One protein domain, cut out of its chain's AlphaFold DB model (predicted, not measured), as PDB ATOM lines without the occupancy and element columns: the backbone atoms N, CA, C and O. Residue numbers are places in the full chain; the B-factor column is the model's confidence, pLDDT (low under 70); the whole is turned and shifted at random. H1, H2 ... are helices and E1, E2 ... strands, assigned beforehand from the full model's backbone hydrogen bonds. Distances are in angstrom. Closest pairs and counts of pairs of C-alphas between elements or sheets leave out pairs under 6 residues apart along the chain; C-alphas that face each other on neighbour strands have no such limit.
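What this domain is: This is residues 9 to 101, 111 to 121 and 130 to 202 of the 703 residues of an uncharacterized protein of Moritella sp. PE36 (UniProt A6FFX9). Mostly crossed helices gather round a middle where H6 and H7 meet; the longest helix, H9, runs along one side with H5 beside it, and the pair H1 and H2 lies on the opposite side. H8 packs on both H3 and H9, H4 crosses H3, E1 and E2 form a small hairpin, and residues 115 to 121 stick out. The 177 printed residues hold, in order, H1 to H6, E1, E2, then H7 to H9; the two-strand sheet, E1 - E2, is antiparallel. The class is mostly helix, though under half of the residues are in named elements. The whole is compact, with a radius of gyration of the C-alphas of 16.6 A and spans of 49 by 40 by 33 A.

How they stand to each other: H1, residues 9 to 12, touches H2, residues 17 to 27; the closest C-alphas, of Leu 11 and Arg 20, are 6.5 A apart. H2 and H3, residues 41 to 50, are near each other. H3 touches H4, residues 64 to 76, at C-alphas 46 and 67, 5.6 A apart, only just about perpendicular at 72 degrees. H5 is residues 87 to 92. H3 and H6, residues 144 to 147, only just touch, with 3 pairs of C-alphas within 8 A, the closest those of Leu 48 and Leu 145, 4.9 A. The hairpin E1, residues 149 to 152, and E2, residues 155 to 158, has N 150 and O 157 within hydrogen-bond range at 2.9 A. H7, residues 159 to 164, touches H6 at C-alphas 160 and 146, 5.0 A. H8, residues 168 to 176, touches H3 at C-alphas 173 and 42, 5.7 A, at a steep tilt of 57 degrees. H9, residues 181 to 196, touches H8 with residues 181 to 184 alone, the closest C-alphas those of Lys 181 and Ile 175, 6.7 A. H9 touches H7 with residues 187 to 192 alone, about perpendicular at 89 degrees, closest at C-alphas 192 and 164, 5.0 A. H9 touches H5 at C-alphas 194 and 91, 5.8 A, at a shallow tilt of 16 degrees, the same way. Every O i to N i+4 pair is within range in H2, H3, H4, H7 and H9; H8 has 4 of 5, H5 0 of 2 but 3 of 3 O i to N i+3, and H1 and H6 are too short for such a pair.

Where its parts are: H1 begins at C-alpha 9, (151.572, 106.360, 196.970). H2 measures 15.3 A, H3 14.1 A, H4 18.5 A, H8 12.6 A and H9 22.8 A; H9 ends at C-alpha 196, (166.624, 108.119, 165.312).

The domain as a whole: The C-alphas farthest apart, of Lys 76 and Ser 120, are 54.5 A apart. Residues 102 to 110 and 122 to 129 are cut out, with gaps of 17.4 A and 19.2 A between C-alphas. H2 to H3 and H3 to H4 are long links. Residues 77 to 87 and 198 have pLDDT under 70.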
ATOM      1  N   LYS A   9     152.725 106.220 196.071       85.12
ATOM      2  CA  LYS A   9     151.572 106.360 196.970       85.12
ATOM      3  C   LYS A   9     151.985 106.513 198.440       85.12
ATOM      4  O   LYS A   9     151.322 107.256 199.158       85.12
ATOM      5  N   GLU A  10     153.062 105.872 198.891       86.44
ATOM      6  CA  GLU A  10     153.578 106.029 200.259       86.44
ATOM      7  C   GLU A  10     154.132 107.433 200.503       86.44
ATOM      8  O   GLU A  10     153.798 108.055 201.508       86.44
ATOM      9  N   LEU A  11     154.897 107.986 199.556       87.50
ATOM     10  CA  LEU A  11     155.428 109.349 199.683       87.50
ATOM     11  C   LEU A  11     154.327 110.412 199.728       87.50
ATOM     12  O   LEU A  11     154.483 111.446 200.375       87.50
ATOM     13  N   LEU A  12     153.201 110.170 199.055       87.75
ATOM     14  CA  LEU A  12     152.068 111.093 199.061       87.75
ATOM     15  C   LEU A  12     151.363 111.168 200.426       87.75
ATOM     16  O   LEU A  12     150.761 112.208 200.711       87.75
ATOM     17  N   LYS A  13     151.463 110.115 201.253       89.44
ATOM     18  CA  LYS A  13     150.848 110.016 202.589       89.44
ATOM     19  C   LYS A  13     151.598 110.790 203.679       89.44
ATOM     20  O   LYS A  13     151.059 110.934 204.767       89.44
ATOM     21  N   ILE A  14     152.808 111.289 203.410       90.00
ATOM     22  CA  ILE A  14     153.575 112.093 204.375       90.00
ATOM     23  C   ILE A  14     152.807 113.390 204.684       90.00
ATOM     24  O   ILE A  14     152.497 114.163 203.768       90.00
ATOM     25  N   GLU A  15     152.504 113.614 205.965       87.44
ATOM     26  CA  GLU A  15     151.704 114.752 206.439       87.44
ATOM     27  C   GLU A  15     152.476 116.074 206.364       87.44
ATOM     28  O   GLU A  15     151.958 117.056 205.823       87.44
ATOM     29  N   ASP A  16     153.734 116.091 206.828       91.69
ATOM     30  CA  ASP A  16     154.577 117.284 206.738       91.69
ATOM     31  C   ASP A  16     154.867 117.629 205.271       91.69
ATOM     32  O   ASP A  16     155.428 116.851 204.489       91.69
ATOM     33  N   ARG A  17     154.490 118.849 204.891       88.31
ATOM     34  CA  ARG A  17     154.671 119.381 203.545       88.31
ATOM     35  C   ARG A  17     156.146 119.437 203.153       88.31
ATOM     36  O   ARG A  17     156.464 119.092 202.008       88.31
ATOM     37  N   ASP A  18     157.021 119.863 204.058       87.81
ATOM     38  CA  ASP A  18     158.430 120.105 203.746       87.81
ATOM     39  C   ASP A  18     159.228 118.804 203.703       87.81
ATOM     40  O   ASP A  18     160.076 118.617 202.822       87.81
ATOM     41  N   GLU A  19     158.955 117.877 204.617       90.00
ATOM     42  CA  GLU A  19     159.460 116.508 204.543       90.00
ATOM     43  C   GLU A  19     158.987 115.800 203.271       90.00
ATOM     44  O   GLU A  19     159.817 115.287 202.516       90.00
ATOM     45  N   ARG A  20     157.689 115.857 202.947       91.75
ATOM     46  CA  ARG A  20     157.145 115.260 201.719       91.75
ATOM     47  C   ARG A  20     157.832 115.799 200.470       91.75
ATOM     48  O   ARG A  20     158.235 115.025 199.602       91.75
ATOM     49  N   GLN A  21     158.009 117.116 200.370       90.69
ATOM     50  CA  GLN A  21     158.687 117.735 199.231       90.69
ATOM     51  C   GLN A  21     160.149 117.283 199.111       90.69
ATOM     52  O   GLN A  21     160.611 116.980 198.008       90.69
ATOM     53  N   ARG A  22     160.881 117.215 200.229       89.12
ATOM     54  CA  ARG A  22     162.272 116.734 200.250       89.12
ATOM     55  C   ARG A  22     162.365 115.265 199.840       89.12
ATOM     56  O   ARG A  22     163.219 114.934 199.016       89.12
ATOM     57  N   SER A  23     161.472 114.420 200.343       89.69
ATOM     58  CA  SER A  23     161.427 112.988 200.037       89.69
ATOM     59  C   SER A  23     161.081 112.722 198.573       89.69
ATOM     60  O   SER A  23     161.791 111.968 197.913       89.69
ATOM     61  N   ILE A  24     160.086 113.420 198.011       90.88
ATOM     62  CA  ILE A  24     159.747 113.331 196.580       90.88
ATOM     63  C   ILE A  24     160.928 113.787 195.714       90.88
ATOM     64  O   ILE A  24     161.312 113.098 194.771       90.88
ATOM     65  N   LYS A  25     161.557 114.922 196.046       89.56
ATOM     66  CA  LYS A  25     162.724 115.419 195.301       89.56
ATOM     67  C   LYS A  25     163.888 114.428 195.331       89.56
ATOM     68  O   LYS A  25     164.585 114.290 194.331       89.56
ATOM     69  N   ARG A  26     164.104 113.766 196.473       88.88
ATOM     70  CA  ARG A  26     165.126 112.728 196.629       88.88
ATOM     71  C   ARG A  26     164.792 111.490 195.806       88.88
ATOM     72  O   ARG A  26     165.705 110.962 195.196       88.88
ATOM     73  N   ALA A  27     163.531 111.066 195.760       89.19
ATOM     74  CA  ALA A  27     163.105 109.872 195.033       89.19
ATOM     75  C   ALA A  27     163.254 109.984 193.506       89.19
ATOM     76  O   ALA A  27     163.592 109.002 192.856       89.19
ATOM     77  N   PHE A  28     163.055 111.178 192.937       89.62
ATOM     78  CA  PHE A  28     163.271 111.441 191.504       89.62
ATOM     79  C   PHE A  28     164.714 111.856 191.156       89.62
ATOM     80  O   PHE A  28     164.999 112.208 190.004       89.62
ATOM     81  N   ALA A  29     165.629 111.872 192.131       87.81
ATOM     82  CA  ALA A  29     167.022 112.234 191.903       87.81
ATOM     83  C   ALA A  29     167.801 111.077 191.267       87.81
ATOM     84  O   ALA A  29     167.547 109.904 191.521       87.81
ATOM     85  N   SER A  30     168.835 111.396 190.488       82.06
ATOM     86  CA  SER A  30     169.639 110.400 189.769       82.06
ATOM     87  C   SER A  30     170.576 109.568 190.669       82.06
ATOM     88  O   SER A  30     171.637 109.182 190.215       82.06
ATOM     89  N   TYR A  31     170.249 109.300 191.934       85.00
ATOM     90  CA  TYR A  31     171.049 108.448 192.836       85.00
ATOM     91  C   TYR A  31     170.210 107.588 193.796       85.00
ATOM     92  O   TYR A  31     170.764 106.754 194.518       85.00
ATOM     93  N   SER A  32     168.903 107.843 193.885       86.19
ATOM     94  CA  SER A  32     167.975 107.110 194.746       86.19
ATOM     95  C   SER A  32     167.560 105.789 194.114       86.19
ATOM     96  O   SER A  32     167.810 105.557 192.935       86.19
ATOM     97  N   GLU A  33     166.921 104.923 194.896       85.12
ATOM     98  CA  GLU A  33     166.192 103.778 194.350       85.12
ATOM     99  C   GLU A  33     165.016 104.240 193.479       85.12
ATOM    100  O   GLU A  33     164.529 105.369 193.612       85.12
ATOM    101  N   TYR A  34     164.590 103.368 192.565       85.38
ATOM    102  CA  TYR A  34     163.482 103.661 191.664       85.38
ATOM    103  C   TYR A  34     162.175 103.743 192.430       85.38
ATOM    104  O   TYR A  34     161.892 102.916 193.296       85.38
ATOM    105  N   ILE A  35     161.362 104.716 192.042       89.62
ATOM    106  CA  ILE A  35     160.014 104.857 192.554       89.62
ATOM    107  C   ILE A  35     159.013 104.284 191.562       89.62
ATOM    108  O   ILE A  35     159.082 104.569 190.364       89.62
ATOM    109  N   GLU A  36     158.090 103.473 192.064       90.62
ATOM    110  CA  GLU A  36     156.986 102.950 191.267       90.62
ATOM    111  C   GLU A  36     155.862 103.984 191.183       90.62
ATOM    112  O   GLU A  36     155.339 104.431 192.209       90.62
ATOM    113  N   ILE A  37     155.508 104.374 189.954       90.69
ATOM    114  CA  ILE A  37     154.520 105.434 189.685       90.69
ATOM    115  C   ILE A  37     153.157 104.916 189.199       90.69
ATOM    116  O   ILE A  37     152.284 105.728 188.896       90.69
ATOM    117  N   TYR A  38     152.974 103.596 189.119       85.62
ATOM    118  CA  TYR A  38     151.741 102.971 188.631       85.62
ATOM    119  C   TYR A  38     150.508 103.424 189.450       85.62
ATOM    120  O   TYR A  38     150.567 103.513 190.682       85.62
ATOM    121  N   ASP A  39     149.408 103.760 188.766       85.44
ATOM    122  CA  ASP A  39     148.181 104.392 189.295       85.44
ATOM    123  C   ASP A  39     148.375 105.790 189.928       85.44
ATOM    124  O   ASP A  39     147.596 106.232 190.786       85.44
ATOM    125  N   SER A  40     149.466 106.490 189.635       90.44
ATOM    126  CA  SER A  40     149.712 107.857 190.120       90.44
ATOM    127  C   SER A  40     150.454 108.718 189.096       90.44
ATOM    128  O   SER A  40     151.136 109.685 189.451       90.44
ATOM    129  N   GLU A  41     150.260 108.409 187.818       91.81
ATOM    130  CA  GLU A  41     150.933 108.986 186.657       91.81
ATOM    131  C   GLU A  41     150.706 110.498 186.563       91.81
ATOM    132  O   GLU A  41     151.663 111.258 186.434       91.81
ATOM    133  N   LEU A  42     149.462 110.967 186.732       92.62
ATOM    134  CA  LEU A  42     149.139 112.401 186.710       92.62
ATOM    135  C   LEU A  42     149.915 113.183 187.779       92.62
ATOM    136  O   LEU A  42     150.450 114.262 187.519       92.62
ATOM    137  N   LYS A  43     149.992 112.646 189.003       92.38
ATOM    138  CA  LYS A  43     150.727 113.286 190.105       92.38
ATOM    139  C   LYS A  43     152.233 113.244 189.853       92.38
ATOM    140  O   LYS A  43     152.908 114.230 190.137       92.38
ATOM    141  N   ALA A  44     152.747 112.146 189.298       92.50
ATOM    142  CA  ALA A  44     154.147 112.034 188.901       92.50
ATOM    143  C   ALA A  44     154.497 113.060 187.807       92.50
ATOM    144  O   ALA A  44     155.502 113.756 187.933       92.50
ATOM    145  N   LEU A  45     153.627 113.254 186.808       92.88
ATOM    146  CA  LEU A  45     153.793 114.272 185.767       92.88
ATOM    147  C   LEU A  45     153.858 115.689 186.348       92.88
ATOM    148  O   LEU A  45     154.737 116.469 185.987       92.88
ATOM    149  N   ILE A  46     152.961 116.018 187.286       93.00
ATOM    150  CA  ILE A  46     152.968 117.314 187.986       93.00
ATOM    151  C   ILE A  46     154.307 117.529 188.703       93.00
ATOM    152  O   ILE A  46     154.890 118.611 188.595       93.00
ATOM    153  N   VAL A  47     154.823 116.504 189.391       93.19
ATOM    154  CA  VAL A  47     156.133 116.567 190.054       93.19
ATOM    155  C   VAL A  47     157.251 116.797 189.042       93.19
ATOM    156  O   VAL A  47     158.043 117.719 189.231       93.19
ATOM    157  N   LEU A  48     157.313 116.011 187.966       91.31
ATOM    158  CA  LEU A  48     158.359 116.120 186.945       91.31
ATOM    159  C   LEU A  48     158.369 117.500 186.272       91.31
ATOM    160  O   LEU A  48     159.438 118.087 186.098       91.31
ATOM    161  N   LEU A  49     157.195 118.063 185.966       90.44
ATOM    162  CA  LEU A  49     157.068 119.428 185.452       90.44
ATOM    163  C   LEU A  49     157.600 120.446 186.467       90.44
ATOM    164  O   LEU A  49     158.414 121.302 186.124       90.44
ATOM    165  N   ASN A  50     157.205 120.332 187.734       91.69
ATOM    166  CA  ASN A  50     157.622 121.270 188.773       91.69
ATOM    167  C   ASN A  50     159.108 121.135 189.165       91.69
ATOM    168  O   ASN A  50     159.693 122.103 189.651       91.69
ATOM    169  N   LEU A  51     159.755 119.992 188.912       89.50
ATOM    170  CA  LEU A  51     161.203 119.811 189.106       89.50
ATOM    171  C   LEU A  51     162.060 120.649 188.142       89.50
ATOM    172  O   LEU A  51     163.257 120.814 188.396       89.50
ATOM    173  N   THR A  52     161.467 121.190 187.071       88.25
ATOM    174  CA  THR A  52     162.158 122.063 186.107       88.25
ATOM    175  C   THR A  52     162.454 123.461 186.648       88.25
ATOM    176  O   THR A  52     163.370 124.127 186.152       88.25
ATOM    177  N   TYR A  53     161.732 123.893 187.686       85.75
ATOM    178  CA  TYR A  53     161.970 125.172 188.345       85.75
ATOM    179  C   TYR A  53     163.317 125.195 189.079       85.75
ATOM    180  O   TYR A  53     163.822 124.194 189.601       85.75
ATOM    181  N   VAL A  54     163.922 126.377 189.137       81.19
ATOM    182  CA  VAL A  54     165.148 126.619 189.894       81.19
ATOM    183  C   VAL A  54     164.802 126.690 191.380       81.19
ATOM    184  O   VAL A  54     163.745 127.176 191.768       81.19
ATOM    185  N   ALA A  55     165.728 126.270 192.247       74.31
ATOM    186  CA  ALA A  55     165.527 126.269 193.701       74.31
ATOM    187  C   ALA A  55     165.059 127.622 194.284       74.31
ATOM    188  O   ALA A  55     164.397 127.638 195.315       74.31
ATOM    189  N   LYS A  56     165.369 128.744 193.618       76.81
ATOM    190  CA  LYS A  56     164.955 130.096 194.023       76.81
ATOM    191  C   LYS A  56     163.453 130.356 193.882       76.81
ATOM    192  O   LYS A  56     162.934 131.212 194.583       76.81
ATOM    193  N   GLU A  57     162.765 129.650 192.990       79.19
ATOM    194  CA  GLU A  57     161.342 129.882 192.700       79.19
ATOM    195  C   GLU A  57     160.414 129.217 193.736       79.19
ATOM    196  O   GLU A  57     159.219 129.489 193.737       79.19
ATOM    197  N   ASN A  58     160.961 128.377 194.629       78.00
ATOM    198  CA  ASN A  58     160.278 127.733 195.762       78.00
ATOM    199  C   ASN A  58     158.878 127.164 195.439       78.00
ATOM    200  O   ASN A  58     157.906 127.365 196.169       78.00
ATOM    201  N   VAL A  59     158.769 126.456 194.313       84.56
ATOM    202  CA  VAL A  59     157.506 125.873 193.845       84.56
ATOM    203  C   VAL A  59     157.206 124.573 194.588       84.56
ATOM    204  O   VAL A  59     158.056 123.689 194.692       84.56
ATOM    205  N   TYR A  60     155.966 124.433 195.063       88.25
ATOM    206  CA  TYR A  60     155.498 123.184 195.658       88.25
ATOM    207  C   TYR A  60     155.366 122.087 194.594       88.25
ATOM    208  O   TYR A  60     154.623 122.257 193.629       88.25
ATOM    209  N   LEU A  61     156.045 120.951 194.782       89.00
ATOM    210  CA  LEU A  61     156.174 119.926 193.732       89.00
ATOM    211  C   LEU A  61     154.844 119.310 193.277       89.00
ATOM    212  O   LEU A  61     154.733 118.925 192.118       89.00
ATOM    213  N   LEU A  62     153.824 119.257 194.137       91.06
ATOM    214  CA  LEU A  62     152.493 118.728 193.796       91.06
ATOM    215  C   LEU A  62     151.507 119.824 193.343       91.06
ATOM    216  O   LEU A  62     150.311 119.567 193.206       91.06
ATOM    217  N   SER A  63     151.973 121.058 193.112       92.00
ATOM    218  CA  SER A  63     151.114 122.153 192.659       92.00
ATOM    219  C   SER A  63     150.690 121.963 191.203       92.00
ATOM    220  O   SER A  63     151.491 122.054 190.269       92.00
ATOM    221  N   ARG A  64     149.386 121.750 191.000       92.69
ATOM    222  CA  ARG A  64     148.779 121.665 189.666       92.69
ATOM    223  C   ARG A  64     148.819 123.003 188.923       92.69
ATOM    224  O   ARG A  64     148.915 123.019 187.700       92.69
ATOM    225  N   VAL A  65     148.757 124.123 189.646       90.56
ATOM    226  CA  VAL A  65     148.734 125.474 189.060       90.56
ATOM    227  C   VAL A  65     150.057 125.790 188.363       90.56
ATOM    228  O   VAL A  65     150.059 126.248 187.223       90.56
ATOM    229  N   SER A  66     151.186 125.488 189.006       88.06
ATOM    230  CA  SER A  66     152.510 125.724 188.423       88.06
ATOM    231  C   SER A  66     152.793 124.793 187.241       88.06
ATOM    232  O   SER A  66     153.290 125.252 186.215       88.06
ATOM    233  N   ALA A  67     152.384 123.523 187.327       87.56
ATOM    234  CA  ALA A  67     152.498 122.576 186.218       87.56
ATOM    235  C   ALA A  67     151.702 123.039 184.980       87.56
ATOM    236  O   ALA A  67     152.231 123.049 183.867       87.56
ATOM    237  N   ARG A  68     150.464 123.517 185.176       89.56
ATOM    238  CA  ARG A  68     149.646 124.128 184.111       89.56
ATOM    239  C   ARG A  68     150.321 125.355 183.504       89.56
ATOM    240  O   ARG A  68     150.337 125.498 182.286       89.56
ATOM    241  N   HIS A  69     150.910 126.220 184.329       86.31
ATOM    242  CA  HIS A  69     151.609 127.419 183.854       86.31
ATOM    243  C   HIS A  69     152.784 127.088 182.925       86.31
ATOM    244  O   HIS A  69     152.986 127.771 181.920       86.31
ATOM    245  N   ILE A  70     153.538 126.020 183.218       84.06
ATOM    246  CA  ILE A  70     154.627 125.537 182.353       84.06
ATOM    247  C   ILE A  70     154.084 125.123 180.977       84.06
ATOM    248  O   ILE A  70     154.608 125.565 179.953       84.06
ATOM    249  N   LEU A  71     153.020 124.319 180.940       83.94
ATOM    250  CA  LEU A  71     152.442 123.824 179.684       83.94
ATOM    251  C   LEU A  71     151.730 124.925 178.886       83.94
ATOM    252  O   LEU A  71     151.840 124.977 177.665       83.94
ATOM    253  N   GLN A  72     151.061 125.866 179.555       82.38
ATOM    254  CA  GLN A  72     150.456 127.029 178.899       82.38
ATOM    255  C   GLN A  72     151.509 127.928 178.245       82.38
ATOM    256  O   GLN A  72     151.296 128.423 177.137       82.38
ATOM    257  N   LYS A  73     152.655 128.120 178.907       76.94
ATOM    258  CA  LYS A  73     153.818 128.797 178.321       76.94
ATOM    259  C   LYS A  73     154.322 128.066 177.078       76.94
ATOM    260  O   LYS A  73     154.601 128.721 176.081       76.94
ATOM    261  N   TYR A  74     154.379 126.736 177.116       73.75
ATOM    262  CA  TYR A  74     154.774 125.920 175.969       73.75
ATOM    263  C   TYR A  74     153.788 126.024 174.792       73.75
ATOM    264  O   TYR A  74     154.216 126.229 173.662       73.75
ATOM    265  N   ASN A  75     152.473 126.010 175.041       73.94
ATOM    266  CA  ASN A  75     151.463 126.211 173.990       73.94
ATOM    267  C   ASN A  75     151.628 127.554 173.252       73.94
ATOM    268  O   ASN A  75     151.474 127.607 172.033       73.94
ATOM    269  N   LYS A  76     151.930 128.628 174.000       70.19
ATOM    270  CA  LYS A  76     152.063 130.006 173.488       70.19
ATOM    271  C   LYS A  76     153.413 130.292 172.816       70.19
ATOM    272  O   LYS A  76     153.569 131.347 172.206       70.19
ATOM    273  N   ALA A  77     154.396 129.403 172.943       62.25
ATOM    274  CA  ALA A  77     155.710 129.599 172.347       62.25
ATOM    275  C   ALA A  77     155.645 129.391 170.820       62.25
ATOM    276  O   ALA A  77     155.386 128.288 170.333       62.25
ATOM    277  N   HIS A  78     155.885 130.458 170.053       51.94
ATOM    278  CA  HIS A  78     155.904 130.425 168.582       51.94
ATOM    279  C   HIS A  78     157.286 130.103 167.980       51.94
ATOM    280  O   HIS A  78     157.403 129.974 166.766       51.94
ATOM    281  N   THR A  79     158.338 129.946 168.789       42.25
ATOM    282  CA  THR A  79     159.720 129.852 168.291       42.25
ATOM    283  C   THR A  79     160.606 128.986 169.187       42.25
ATOM    284  O   THR A  79     160.472 129.013 170.410       42.25
ATOM    285  N   LYS A  80     161.569 128.287 168.562       43.25
ATOM    286  CA  LYS A  80     162.640 127.438 169.139       43.25
ATOM    287  C   LYS A  80     163.474 128.062 170.282       43.25
ATOM    288  O   LYS A  80     164.366 127.415 170.812       43.25
ATOM    289  N   THR A  81     163.228 129.309 170.676       37.78
ATOM    290  CA  THR A  81     164.155 130.107 171.497       37.78
ATOM    291  C   THR A  81     163.612 130.517 172.869       37.78
ATOM    292  O   THR A  81     164.363 131.074 173.668       37.78
ATOM    293  N   LEU A  82     162.349 130.228 173.204       37.53
ATOM    294  CA  LEU A  82     161.732 130.670 174.463       37.53
ATOM    295  C   LEU A  82     160.874 129.570 175.112       37.53
ATOM    296  O   LEU A  82     159.793 129.275 174.620       37.53
ATOM    297  N   LEU A  83     161.331 129.097 176.288       45.50
ATOM    298  CA  LEU A  83     160.583 128.543 177.449       45.50
ATOM    299  C   LEU A  83     160.940 127.103 177.894       45.50
ATOM    300  O   LEU A  83     161.472 126.289 177.154       45.50
ATOM    301  N   ASN A  84     160.712 126.851 179.188       48.84
ATOM    302  CA  ASN A  84     161.345 125.861 180.081       48.84
ATOM    303  C   ASN A  84     161.251 124.364 179.724       48.84
ATOM    304  O   ASN A  84     161.949 123.571 180.352       48.84
ATOM    305  N   LEU A  85     160.449 123.973 178.736       56.56
ATOM    306  CA  LEU A  85     160.379 122.603 178.225       56.56
ATOM    307  C   LEU A  85     161.229 122.513 176.962       56.56
ATOM    308  O   LEU A  85     160.714 122.497 175.849       56.56
ATOM    309  N   ARG A  86     162.551 122.555 177.126       64.56
ATOM    310  CA  ARG A  86     163.462 122.410 175.994       64.56
ATOM    311  C   ARG A  86     163.518 120.942 175.587       64.56
ATOM    312  O   ARG A  86     164.321 120.186 176.125       64.56
ATOM    313  N   THR A  87     162.663 120.554 174.650       66.50
ATOM    314  CA  THR A  87     162.715 119.244 173.983       66.50
ATOM    315  C   THR A  87     164.078 119.006 173.335       66.50
ATOM    316  O   THR A  87     164.582 117.892 173.382       66.50
ATOM    317  N   ASP A  88     164.759 120.065 172.888       75.62
ATOM    318  CA  ASP A  88     166.156 120.012 172.442       75.62
ATOM    319  C   ASP A  88     167.112 119.424 173.500       75.62
ATOM    320  O   ASP A  88     168.133 118.839 173.146       75.62
ATOM    321  N   GLU A  89     166.803 119.520 174.802       84.88
ATOM    322  CA  GLU A  89     167.650 118.933 175.852       84.88
ATOM    323  C   GLU A  89     167.605 117.398 175.868       84.88
ATOM    324  O   GLU A  89     168.507 116.776 176.431       84.88
ATOM    325  N   VAL A  90     166.615 116.786 175.207       85.56
ATOM    326  CA  VAL A  90     166.548 115.333 174.979       85.56
ATOM    327  C   VAL A  90     167.736 114.870 174.128       85.56
ATOM    328  O   VAL A  90     168.276 113.798 174.382       85.56
ATOM    329  N   SER A  91     168.241 115.707 173.210       86.69
ATOM    330  CA  SER A  91     169.428 115.385 172.390       86.69
ATOM    331  C   SER A  91     170.720 115.209 173.202       86.69
ATOM    332  O   SER A  91     171.687 114.611 172.729       86.69
ATOM    333  N   TRP A  92     170.728 115.677 174.452       89.38
ATOM    334  CA  TRP A  92     171.848 115.559 175.388       89.38
ATOM    335  C   TRP A  92     171.669 114.433 176.416       89.38
ATOM    336  O   TRP A  92     172.439 114.339 177.384       89.38
ATOM    337  N   LEU A  93     170.655 113.578 176.230       90.38
ATOM    338  CA  LEU A  93     170.542 112.319 176.957       90.38
ATOM    339  C   LEU A  93     171.649 111.367 176.515       90.38
ATOM    340  O   LEU A  93     171.816 111.090 175.331       90.38
ATOM    341  N   HIS A  94     172.394 110.843 177.477       91.62
ATOM    342  CA  HIS A  94     173.550 109.996 177.217       91.62
ATOM    343  C   HIS A  94     173.411 108.656 177.918       91.62
ATOM    344  O   HIS A  94     172.919 108.574 179.043       91.62
ATOM    345  N   THR A  95     173.945 107.618 177.291       92.12
ATOM    346  CA  THR A  95     174.206 106.338 177.973       92.12
ATOM    347  C   THR A  95     175.573 106.371 178.652       92.12
ATOM    348  O   THR A  95     175.738 105.862 179.760       92.12
ATOM    349  N   HIS A  96     176.530 107.067 178.029       93.44
ATOM    350  CA  HIS A  96     177.886 107.233 178.523       93.44
ATOM    351  C   HIS A  96     178.242 108.720 178.619       93.44
ATOM    352  O   HIS A  96     178.143 109.468 177.648       93.44
ATOM    353  N   ASN A  97     178.662 109.171 179.798       93.50
ATOM    354  CA  ASN A  97     178.999 110.568 180.031       93.50
ATOM    355  C   ASN A  97     180.420 110.875 179.549       93.50
ATOM    356  O   ASN A  97     181.395 110.592 180.248       93.50
ATOM    357  N   LEU A  98     180.536 111.510 178.385       91.94
ATOM    358  CA  LEU A  98     181.826 111.942 177.840       91.94
ATOM    359  C   LEU A  98     182.449 113.109 178.631       91.94
ATOM    360  O   LEU A  98     183.665 113.282 178.637       91.94
ATOM    361  N   LYS A  99     181.635 113.889 179.358       92.50
ATOM    362  CA  LYS A  99     182.110 114.992 180.208       92.50
ATOM    363  C   LYS A  99     182.634 114.547 181.567       92.50
ATOM    364  O   LYS A  99     183.087 115.382 182.347       92.50
ATOM    365  N   TYR A 100     182.537 113.265 181.908       91.19
ATOM    366  CA  TYR A 100     183.087 112.771 183.161       91.19
ATOM    367  C   TYR A 100     184.526 112.277 182.945       91.19
ATOM    368  O   TYR A 100     184.748 111.427 182.088       91.19
ATOM    369  N   PRO A 101     185.519 112.726 183.736       88.06
ATOM    370  CA  PRO A 101     185.432 113.734 184.797       88.06
ATOM    371  C   PRO A 101     185.577 115.183 184.288       88.06
ATOM    372  O   PRO A 101     185.350 116.122 185.048       88.06
ATOM    373  N   TYR A 111     175.388 108.288 172.933       88.62
ATOM    374  CA  TYR A 111     174.247 107.394 173.053       88.62
ATOM    375  C   TYR A 111     174.545 106.110 172.285       88.62
ATOM    376  O   TYR A 111     174.771 106.144 171.076       88.62
ATOM    377  N   ALA A 112     174.556 104.985 172.988       83.06
ATOM    378  CA  ALA A 112     174.821 103.691 172.394       83.06
ATOM    379  C   ALA A 112     173.797 102.666 172.882       83.06
ATOM    380  O   ALA A 112     173.431 102.694 174.060       83.06
ATOM    381  N   PRO A 113     173.330 101.771 171.997       73.38
ATOM    382  CA  PRO A 113     172.483 100.659 172.402       73.38
ATOM    383  C   PRO A 113     173.245  99.711 173.341       73.38
ATOM    384  O   PRO A 113     174.452  99.842 173.549       73.38
ATOM    385  N   GLN A 114     172.520  98.762 173.931       74.81
ATOM    386  CA  GLN A 114     173.088  97.812 174.885       74.81
ATOM    387  C   GLN A 114     174.286  97.059 174.279       74.81
ATOM    388  O   GLN A 114     174.204  96.528 173.174       74.81
ATOM    389  N   ILE A 115     175.392  97.052 175.022       84.75
ATOM    390  CA  ILE A 115     176.658  96.416 174.640       84.75
ATOM    391  C   ILE A 115     176.588  94.910 174.940       84.75
ATOM    392  O   ILE A 115     175.749  94.460 175.723       84.75
ATOM    393  N   ASP A 116     177.485  94.126 174.348       87.12
ATOM    394  CA  ASP A 116     177.627  92.704 174.645       87.12
ATOM    395  C   ASP A 116     178.132  92.448 176.078       87.12
ATOM    396  O   ASP A 116     178.922  93.209 176.656       87.12
ATOM    397  N   LYS A 117     177.672  91.340 176.667       86.12
ATOM    398  CA  LYS A 117     178.138  90.877 177.979       86.12
ATOM    399  C   LYS A 117     179.506  90.218 177.848       86.12
ATOM    400  O   LYS A 117     179.711  89.366 176.989       86.12
ATOM    401  N   VAL A 118     180.399  90.540 178.777       85.50
ATOM    402  CA  VAL A 118     181.717  89.909 178.903       85.50
ATOM    403  C   VAL A 118     181.671  88.917 180.064       85.50
ATOM    404  O   VAL A 118     181.228  89.257 181.154       85.50
ATOM    405  N   SER A 119     182.108  87.674 179.864       78.31
ATOM    406  CA  SER A 119     181.994  86.616 180.888       78.31
ATOM    407  C   SER A 119     182.898  86.832 182.113       78.31
ATOM    408  O   SER A 119     182.563  86.410 183.221       78.31
ATOM    409  N   SER A 120     184.044  87.489 181.924       82.00
ATOM    410  CA  SER A 120     185.075  87.715 182.945       82.00
ATOM    411  C   SER A 120     184.981  89.077 183.648       82.00
ATOM    412  O   SER A 120     185.741  89.336 184.583       82.00
ATOM    413  N   ALA A 121     184.062  89.950 183.222       90.75
ATOM    414  CA  ALA A 121     183.969  91.335 183.679       90.75
ATOM    415  C   ALA A 121     182.523  91.821 183.765       90.75
ATOM    416  O   ALA A 121     181.647  91.344 183.055       90.75
ATOM    417  N   MET A 130     169.939 102.721 180.917       86.56
ATOM    418  CA  MET A 130     169.617 103.973 181.587       86.56
ATOM    419  C   MET A 130     170.283 105.137 180.880       86.56
ATOM    420  O   MET A 130     171.407 105.025 180.386       86.56
ATOM    421  N   THR A 131     169.607 106.279 180.909       89.00
ATOM    422  CA  THR A 131     170.145 107.528 180.381       89.00
ATOM    423  C   THR A 131     170.356 108.542 181.491       89.00
ATOM    424  O   THR A 131     169.493 108.735 182.349       89.00
ATOM    425  N   GLY A 132     171.500 109.214 181.437       90.88
ATOM    426  CA  GLY A 132     171.764 110.452 182.154       90.88
ATOM    427  C   GLY A 132     171.604 111.657 181.236       90.88
ATOM    428  O   GLY A 132     171.277 111.522 180.062       90.88
ATOM    429  N   TRP A 133     171.885 112.850 181.758       92.50
ATOM    430  CA  TRP A 133     171.896 114.078 180.964       92.50
ATOM    431  C   TRP A 133     173.189 114.864 181.182       92.50
ATOM    432  O   TRP A 133     173.664 114.973 182.320       92.50
ATOM    433  N   SER A 134     173.778 115.396 180.106       91.25
ATOM    434  CA  SER A 134     174.998 116.209 180.182       91.25
ATOM    435  C   SER A 134     175.102 117.208 179.029       91.25
ATOM    436  O   SER A 134     175.423 116.841 177.903       91.25
ATOM    437  N   HIS A 135     174.884 118.493 179.325       88.88
ATOM    438  CA  HIS A 135     175.052 119.577 178.352       88.88
ATOM    439  C   HIS A 135     175.664 120.831 178.980       88.88
ATOM    440  O   HIS A 135     176.808 121.177 178.675       88.88
ATOM    441  N   ASN A 136     174.945 121.523 179.866       87.06
ATOM    442  CA  ASN A 136     175.392 122.776 180.473       87.06
ATOM    443  C   ASN A 136     174.781 122.980 181.874       87.06
ATOM    444  O   ASN A 136     173.834 122.305 182.244       87.06
ATOM    445  N   GLY A 137     175.312 123.915 182.664       84.75
ATOM    446  CA  GLY A 137     174.775 124.225 183.995       84.75
ATOM    447  C   GLY A 137     173.353 124.809 184.043       84.75
ATOM    448  O   GLY A 137     172.558 124.365 184.872       84.75
ATOM    449  N   PRO A 138     173.015 125.819 183.218       85.38
ATOM    450  CA  PRO A 138     171.711 126.486 183.280       85.38
ATOM    451  C   PRO A 138     170.506 125.577 183.014       85.38
ATOM    452  O   PRO A 138     169.431 125.815 183.567       85.38
ATOM    453  N   ASP A 139     170.672 124.544 182.188       86.44
ATOM    454  CA  ASP A 139     169.572 123.696 181.728       86.44
ATOM    455  C   ASP A 139     169.444 122.372 182.512       86.44
ATOM    456  O   ASP A 139     168.488 121.629 182.295       86.44
ATOM    457  N   VAL A 140     170.304 122.121 183.519       86.31
ATOM    458  CA  VAL A 140     170.279 120.899 184.363       86.31
ATOM    459  C   VAL A 140     168.898 120.624 184.961       86.31
ATOM    460  O   VAL A 140     168.451 119.481 184.987       86.31
ATOM    461  N   ASN A 141     168.221 121.652 185.485       86.75
ATOM    462  CA  ASN A 141     166.898 121.461 186.090       86.75
ATOM    463  C   ASN A 141     165.829 121.196 185.031       86.75
ATOM    464  O   ASN A 141     164.983 120.334 185.239       86.75
ATOM    465  N   LYS A 142     165.895 121.874 183.880       86.12
ATOM    466  CA  LYS A 142     164.928 121.707 182.785       86.12
ATOM    467  C   LYS A 142     164.963 120.290 182.220       86.12
ATOM    468  O   LYS A 142     163.918 119.721 181.928       86.12
ATOM    469  N   ALA A 143     166.151 119.694 182.153       87.88
ATOM    470  CA  ALA A 143     166.333 118.326 181.694       87.88
ATOM    471  C   ALA A 143     165.682 117.264 182.598       87.88
ATOM    472  O   ALA A 143     165.393 116.170 182.118       87.88
ATOM    473  N   LYS A 144     165.419 117.562 183.884       88.88
ATOM    474  CA  LYS A 144     164.870 116.588 184.852       88.88
ATOM    475  C   LYS A 144     163.538 115.993 184.426       88.88
ATOM    476  O   LYS A 144     163.296 114.828 184.711       88.88
ATOM    477  N   LEU A 145     162.712 116.756 183.713       89.38
ATOM    478  CA  LEU A 145     161.449 116.247 183.181       89.38
ATOM    479  C   LEU A 145     161.655 114.989 182.325       89.38
ATOM    480  O   LEU A 145     160.885 114.042 182.434       89.38
ATOM    481  N   PHE A 146     162.693 114.995 181.489       88.75
ATOM    482  CA  PHE A 146     162.952 113.949 180.504       88.75
ATOM    483  C   PHE A 146     163.972 112.910 180.981       88.75
ATOM    484  O   PHE A 146     163.934 111.779 180.512       88.75
ATOM    485  N   CYS A 147     164.874 113.265 181.906       88.88
ATOM    486  CA  CYS A 147     165.965 112.385 182.346       88.88
ATOM    487  C   CYS A 147     165.754 111.709 183.712       88.88
ATOM    488  O   CYS A 147     166.539 110.832 184.074       88.88
ATOM    489  N   SER A 148     164.740 112.101 184.492       90.81
ATOM    490  CA  SER A 148     164.418 111.414 185.748       90.81
ATOM    491  C   SER A 148     163.852 110.022 185.463       90.81
ATOM    492  O   SER A 148     162.807 109.888 184.830       90.81
ATOM    493  N   ASN A 149     164.548 108.993 185.954       90.94
ATOM    494  CA  ASN A 149     164.166 107.594 185.772       90.94
ATOM    495  C   ASN A 149     163.187 107.143 186.871       90.94
ATOM    496  O   ASN A 149     163.353 107.504 188.039       90.94
ATOM    497  N   PHE A 150     162.196 106.334 186.507       91.62
ATOM    498  CA  PHE A 150     161.182 105.765 187.402       91.62
ATOM    499  C   PHE A 150     160.771 104.359 186.937       91.62
ATOM    500  O   PHE A 150     161.076 103.951 185.815       91.62
ATOM    501  N   LEU A 151     160.102 103.602 187.811       91.44
ATOM    502  CA  LEU A 151     159.556 102.286 187.483       91.44
ATOM    503  C   LEU A 151     158.103 102.446 187.013       91.44
ATOM    504  O   LEU A 151     157.245 102.910 187.767       91.44
ATOM    505  N   TYR A 152     157.829 102.055 185.770       89.56
ATOM    506  CA  TYR A 152     156.496 102.074 185.171       89.56
ATOM    507  C   TYR A 152     156.214 100.727 184.506       89.56
ATOM    508  O   TYR A 152     157.027 100.233 183.729       89.56
ATOM    509  N   GLN A 153     155.089 100.096 184.865       86.25
ATOM    510  CA  GLN A 153     154.684  98.778 184.347       86.25
ATOM    511  C   GLN A 153     155.796  97.707 184.440       86.25
ATOM    512  O   GLN A 153     156.018  96.920 183.521       86.25
ATOM    513  N   GLY A 154     156.551  97.705 185.546       84.88
ATOM    514  CA  GLY A 154     157.659  96.770 185.774       84.88
ATOM    515  C   GLY A 154     158.936  97.049 184.966       84.88
ATOM    516  O   GLY A 154     159.883  96.267 185.051       84.88
ATOM    517  N   ARG A 155     159.002  98.150 184.206       88.44
ATOM    518  CA  ARG A 155     160.173  98.567 183.420       88.44
ATOM    519  C   ARG A 155     160.756  99.868 183.965       88.44
ATOM    520  O   ARG A 155     160.026 100.784 184.336       88.44
ATOM    521  N   ILE A 156     162.085  99.951 184.024       88.56
ATOM    522  CA  ILE A 156     162.782 101.203 184.347       88.56
ATOM    523  C   ILE A 156     162.780 102.050 183.079       88.56
ATOM    524  O   ILE A 156     163.322 101.635 182.058       88.56
ATOM    525  N   THR A 157     162.157 103.219 183.150       90.12
ATOM    526  CA  THR A 157     161.957 104.116 182.010       90.12
ATOM    527  C   THR A 157     162.083 105.572 182.457       90.12
ATOM    528  O   THR A 157     162.289 105.870 183.639       90.12
ATOM    529  N   ASN A 158     161.979 106.493 181.510       90.94
ATOM    530  CA  ASN A 158     161.796 107.913 181.767       90.94
ATOM    531  C   ASN A 158     160.817 108.495 180.750       90.94
ATOM    532  O   ASN A 158     160.451 107.852 179.769       90.94
ATOM    533  N   LEU A 159     160.413 109.742 180.970       90.62
ATOM    534  CA  LEU A 159     159.406 110.368 180.126       90.62
ATOM    535  C   LEU A 159     159.846 110.505 178.658       90.62
ATOM    536  O   LEU A 159     158.994 110.457 177.783       90.62
ATOM    537  N   ALA A 160     161.144 110.648 178.362       89.31
ATOM    538  CA  ALA A 160     161.606 110.703 176.974       89.31
ATOM    539  C   ALA A 160     161.408 109.367 176.245       89.31
ATOM    540  O   ALA A 160     160.958 109.364 175.103       89.31
ATOM    541  N   PHE A 161     161.705 108.241 176.899       88.56
ATOM    542  CA  PHE A 161     161.455 106.919 176.323       88.56
ATOM    543  C   PHE A 161     159.964 106.639 176.153       88.56
ATOM    544  O   PHE A 161     159.571 106.160 175.097       88.56
ATOM    545  N   GLU A 162     159.140 106.996 177.140       90.88
ATOM    546  CA  GLU A 162     157.690 106.815 177.035       90.88
ATOM    547  C   GLU A 162     157.095 107.654 175.898       90.88
ATOM    548  O   GLU A 162     156.305 107.146 175.116       90.88
ATOM    549  N   LEU A 163     157.491 108.925 175.752       89.00
ATOM    550  CA  LEU A 163     156.949 109.815 174.715       89.00
ATOM    551  C   LEU A 163     157.340 109.420 173.285       89.00
ATOM    552  O   LEU A 163     156.645 109.810 172.350       89.00
ATOM    553  N   ARG A 164     158.425 108.658 173.107       85.81
ATOM    554  CA  ARG A 164     158.851 108.166 171.791       85.81
ATOM    555  C   ARG A 164     157.790 107.274 171.141       85.81
ATOM    556  O   ARG A 164     157.626 107.320 169.931       85.81
ATOM    557  N   ASP A 165     157.060 106.501 171.939       85.31
ATOM    558  CA  ASP A 165     156.139 105.476 171.442       85.31
ATOM    559  C   ASP A 165     154.684 106.003 171.319       85.31
ATOM    560  O   ASP A 165     153.740 105.225 171.210       85.31
ATOM    561  N   HIS A 166     154.490 107.332 171.343       83.50
ATOM    562  CA  HIS A 166     153.193 108.034 171.239       83.50
ATOM    563  C   HIS A 166     152.069 107.492 172.159       83.50
ATOM    564  O   HIS A 166     150.962 107.207 171.699       83.50
ATOM    565  N   PRO A 167     152.300 107.365 173.478       84.50
ATOM    566  CA  PRO A 167     151.378 106.679 174.378       84.50
ATOM    567  C   PRO A 167     150.093 107.475 174.647       84.50
ATOM    568  O   PRO A 167     150.126 108.615 175.127       84.50
ATOM    569  N   GLU A 168     148.944 106.823 174.454       84.50
ATOM    570  CA  GLU A 168     147.619 107.395 174.737       84.50
ATOM    571  C   GLU A 168     147.448 107.756 176.224       84.50
ATOM    572  O   GLU A 168     146.904 108.812 176.554       84.50
ATOM    573  N   ASN A 169     147.996 106.939 177.130       87.25
ATOM    574  CA  ASN A 169     147.896 107.156 178.578       87.25
ATOM    575  C   ASN A 169     148.499 108.502 179.006       87.25
ATOM    576  O   ASN A 169     147.877 109.266 179.744       87.25
ATOM    577  N   TRP A 170     149.700 108.832 178.518       90.12
ATOM    578  CA  TRP A 170     150.337 110.107 178.846       90.12
ATOM    579  C   TRP A 170     149.645 111.280 178.151       90.12
ATOM    580  O   TRP A 170     149.519 112.347 178.756       90.12
ATOM    581  N   GLN A 171     149.140 111.088 176.927       90.88
ATOM    582  CA  GLN A 171     148.397 112.117 176.194       90.88
ATOM    583  C   GLN A 171     147.219 112.660 177.016       90.88
ATOM    584  O   GLN A 171     147.063 113.880 177.116       90.88
ATOM    585  N   VAL A 172     146.436 111.780 177.651       92.50
ATOM    586  CA  VAL A 172     145.299 112.172 178.503       92.50
ATOM    587  C   VAL A 172     145.750 113.114 179.622       92.50
ATOM    588  O   VAL A 172     145.178 114.193 179.786       92.50
ATOM    589  N   PHE A 173     146.821 112.771 180.345       92.25
ATOM    590  CA  PHE A 173     147.312 113.581 181.465       92.25
ATOM    591  C   PHE A 173     147.887 114.932 181.025       92.25
ATOM    592  O   PHE A 173     147.656 115.949 181.682       92.25
ATOM    593  N   PHE A 174     148.602 114.983 179.898       90.38
ATOM    594  CA  PHE A 174     149.099 116.245 179.346       90.38
ATOM    595  C   PHE A 174     147.957 117.178 178.924       90.38
ATOM    596  O   PHE A 174     148.005 118.378 179.218       90.38
ATOM    597  N   ILE A 175     146.910 116.637 178.292       90.56
ATOM    598  CA  ILE A 175     145.711 117.397 177.909       90.56
ATOM    599  C   ILE A 175     144.961 117.888 179.155       90.56
ATOM    600  O   ILE A 175     144.570 119.055 179.217       90.56
ATOM    601  N   GLU A 176     144.842 117.066 180.200       91.75
ATOM    602  CA  GLU A 176     144.208 117.439 181.476       91.75
ATOM    603  C   GLU A 176     144.938 118.592 182.211       91.75
ATOM    604  O   GLU A 176     144.359 119.359 183.003       91.75
ATOM    605  N   LEU A 177     146.241 118.734 181.956       89.06
ATOM    606  CA  LEU A 177     147.079 119.837 182.429       89.06
ATOM    607  C   LEU A 177     147.141 121.018 181.440       89.06
ATOM    608  O   LEU A 177     147.827 122.005 181.705       89.06
ATOM    609  N   GLY A 178     146.367 120.975 180.356       85.81
ATOM    610  CA  GLY A 178     146.155 122.089 179.437       85.81
ATOM    611  C   GLY A 178     147.078 122.119 178.220       85.81
ATOM    612  O   GLY A 178     147.154 123.164 177.577       85.81
ATOM    613  N   LEU A 179     147.785 121.030 177.889       86.44
ATOM    614  CA  LEU A 179     148.521 120.912 176.624       86.44
ATOM    615  C   LEU A 179     147.553 120.602 175.470       86.44
ATOM    616  O   LEU A 179     146.635 119.800 175.612       86.44
ATOM    617  N   THR A 180     147.750 121.226 174.311       87.94
ATOM    618  CA  THR A 180     146.940 120.908 173.123       87.94
ATOM    619  C   THR A 180     147.377 119.581 172.494       87.94
ATOM    620  O   THR A 180     148.562 119.247 172.501       87.94
ATOM    621  N   LYS A 181     146.431 118.825 171.914       87.94
ATOM    622  CA  LYS A 181     146.718 117.527 171.271       87.94
ATOM    623  C   LYS A 181     147.776 117.649 170.167       87.94
ATOM    624  O   LYS A 181     148.663 116.807 170.083       87.94
ATOM    625  N   THR A 182     147.714 118.715 169.370       86.56
ATOM    626  CA  THR A 182     148.693 119.015 168.314       86.56
ATOM    627  C   THR A 182     150.099 119.185 168.883       86.56
ATOM    628  O   THR A 182     151.020 118.508 168.446       86.56
ATOM    629  N   ARG A 183     150.259 119.994 169.937       84.38
ATOM    630  CA  ARG A 183     151.560 120.211 170.587       84.38
ATOM    631  C   ARG A 183     152.116 118.969 171.274       84.38
ATOM    632  O   ARG A 183     153.330 118.809 171.330       84.38
ATOM    633  N   PHE A 184     151.254 118.104 171.806       87.25
ATOM    634  CA  PHE A 184     151.691 116.817 172.342       87.25
ATOM    635  C   PHE A 184     152.293 115.932 171.244       87.25
ATOM    636  O   PHE A 184     153.380 115.392 171.430       87.25
ATOM    637  N   LEU A 185     151.624 115.834 170.092       87.38
ATOM    638  CA  LEU A 185     152.131 115.080 168.942       87.38
ATOM    639  C   LEU A 185     153.430 115.690 168.400       87.38
ATOM    640  O   LEU A 185     154.381 114.955 168.151       87.38
ATOM    641  N   ASP A 186     153.522 117.021 168.310       85.38
ATOM    642  CA  ASP A 186     154.759 117.715 167.923       85.38
ATOM    643  C   ASP A 186     155.930 117.356 168.850       85.38
ATOM    644  O   ASP A 186     157.049 117.141 168.388       85.38
ATOM    645  N   MET A 187     155.680 117.288 170.163       85.31
ATOM    646  CA  MET A 187     156.685 116.903 171.154       85.31
ATOM    647  C   MET A 187     157.138 115.452 170.962       85.31
ATOM    648  O   MET A 187     158.341 115.199 170.971       85.31
ATOM    649  N   CYS A 188     156.205 114.517 170.759       87.81
ATOM    650  CA  CYS A 188     156.529 113.106 170.529       87.81
ATOM    651  C   CYS A 188     157.346 112.928 169.239       87.81
ATOM    652  O   CYS A 188     158.406 112.308 169.273       87.81
ATOM    653  N   ASN A 189     156.939 113.589 168.148       86.50
ATOM    654  CA  ASN A 189     157.663 113.582 166.873       86.50
ATOM    655  C   ASN A 189     159.103 114.103 167.019       86.50
ATOM    656  O   ASN A 189     160.029 113.517 166.467       86.50
ATOM    657  N   GLN A 190     159.317 115.185 167.779       83.88
ATOM    658  CA  GLN A 190     160.664 115.710 168.034       83.88
ATOM    659  C   GLN A 190     161.532 114.718 168.813       83.88
ATOM    660  O   GLN A 190     162.704 114.538 168.489       83.88
ATOM    661  N   VAL A 191     160.968 114.078 169.840       85.25
ATOM    662  CA  VAL A 191     161.680 113.077 170.644       85.25
ATOM    663  C   VAL A 191     162.057 111.863 169.794       85.25
ATOM    664  O   VAL A 191     163.199 111.410 169.846       85.25
ATOM    665  N   GLU A 192     161.134 111.371 168.970       86.12
ATOM    666  CA  GLU A 192     161.366 110.258 168.049       86.12
ATOM    667  C   GLU A 192     162.477 110.565 167.033       86.12
ATOM    668  O   GLU A 192     163.375 109.744 166.822       86.12
ATOM    669  N   GLN A 193     162.482 111.779 166.472       83.44
ATOM    670  CA  GLN A 193     163.531 112.235 165.559       83.44
ATOM    671  C   GLN A 193     164.914 112.222 166.225       83.44
ATOM    672  O   GLN A 193     165.873 111.705 165.655       83.44
ATOM    673  N   ILE A 194     165.006 112.720 167.461       80.69
ATOM    674  CA  ILE A 194     166.264 112.785 168.219       80.69
ATOM    675  C   ILE A 194     166.840 111.390 168.493       80.69
ATOM    676  O   ILE A 194     168.052 111.211 168.418       80.69
ATOM    677  N   PHE A 195     166.001 110.400 168.815       78.62
ATOM    678  CA  PHE A 195     166.471 109.029 169.052       78.62
ATOM    679  C   PHE A 195     166.848 108.282 167.767       78.62
ATOM    680  O   PHE A 195     167.614 107.319 167.831       78.62
ATOM    681  N   SER A 196     166.318 108.709 166.619       77.25
ATOM    682  CA  SER A 196     166.624 108.119 165.312       77.25
ATOM    683  C   SER A 196     167.996 108.557 164.783       77.25
ATOM    684  O   SER A 196     168.684 107.778 164.118       77.25
ATOM    685  N   ASP A 197     168.437 109.770 165.124       70.94
ATOM    686  CA  ASP A 197     169.765 110.269 164.776       70.94
ATOM    687  C   ASP A 197     170.844 109.611 165.659       70.94
ATOM    688  O   ASP A 197     170.855 109.736 166.885       70.94
ATOM    689  N   LYS A 198     171.798 108.898 165.041       63.03
ATOM    690  CA  LYS A 198     172.920 108.265 165.760       63.03
ATOM    691  C   LYS A 198     173.749 109.324 166.501       63.03
ATOM    692  O   LYS A 198     174.561 110.014 165.891       63.03
ATOM    693  N   ALA A 199     173.620 109.396 167.825       70.44
ATOM    694  CA  ALA A 199     174.345 110.357 168.659       70.44
ATOM    695  C   ALA A 199     175.746 109.855 169.064       70.44
ATOM    696  O   ALA A 199     176.074 109.773 170.251       70.44
ATOM    697  N   LEU A 200     176.568 109.493 168.073       85.50
ATOM    698  CA  LEU A 200     178.001 109.247 168.254       85.50
ATOM    699  C   LEU A 200     178.795 110.398 167.616       85.50
ATOM    700  O   LEU A 200     178.526 110.749 166.466       85.50
ATOM    701  N   PRO A 201     179.778 110.997 168.313       88.31
ATOM    702  CA  PRO A 201     180.542 112.112 167.768       88.31
ATOM    703  C   PRO A 201     181.381 111.705 166.549       88.31
ATOM    704  O   PRO A 201     181.955 110.614 166.492       88.31
ATOM    705  N   THR A 202     181.500 112.614 165.582       88.12
ATOM    706  CA  THR A 202     182.326 112.431 164.372       88.12
ATOM    707  C   THR A 202     183.799 112.780 164.599       88.12
ATOM    708  O   THR A 202     184.680 112.320 163.869       88.12
TER     709      THR A 202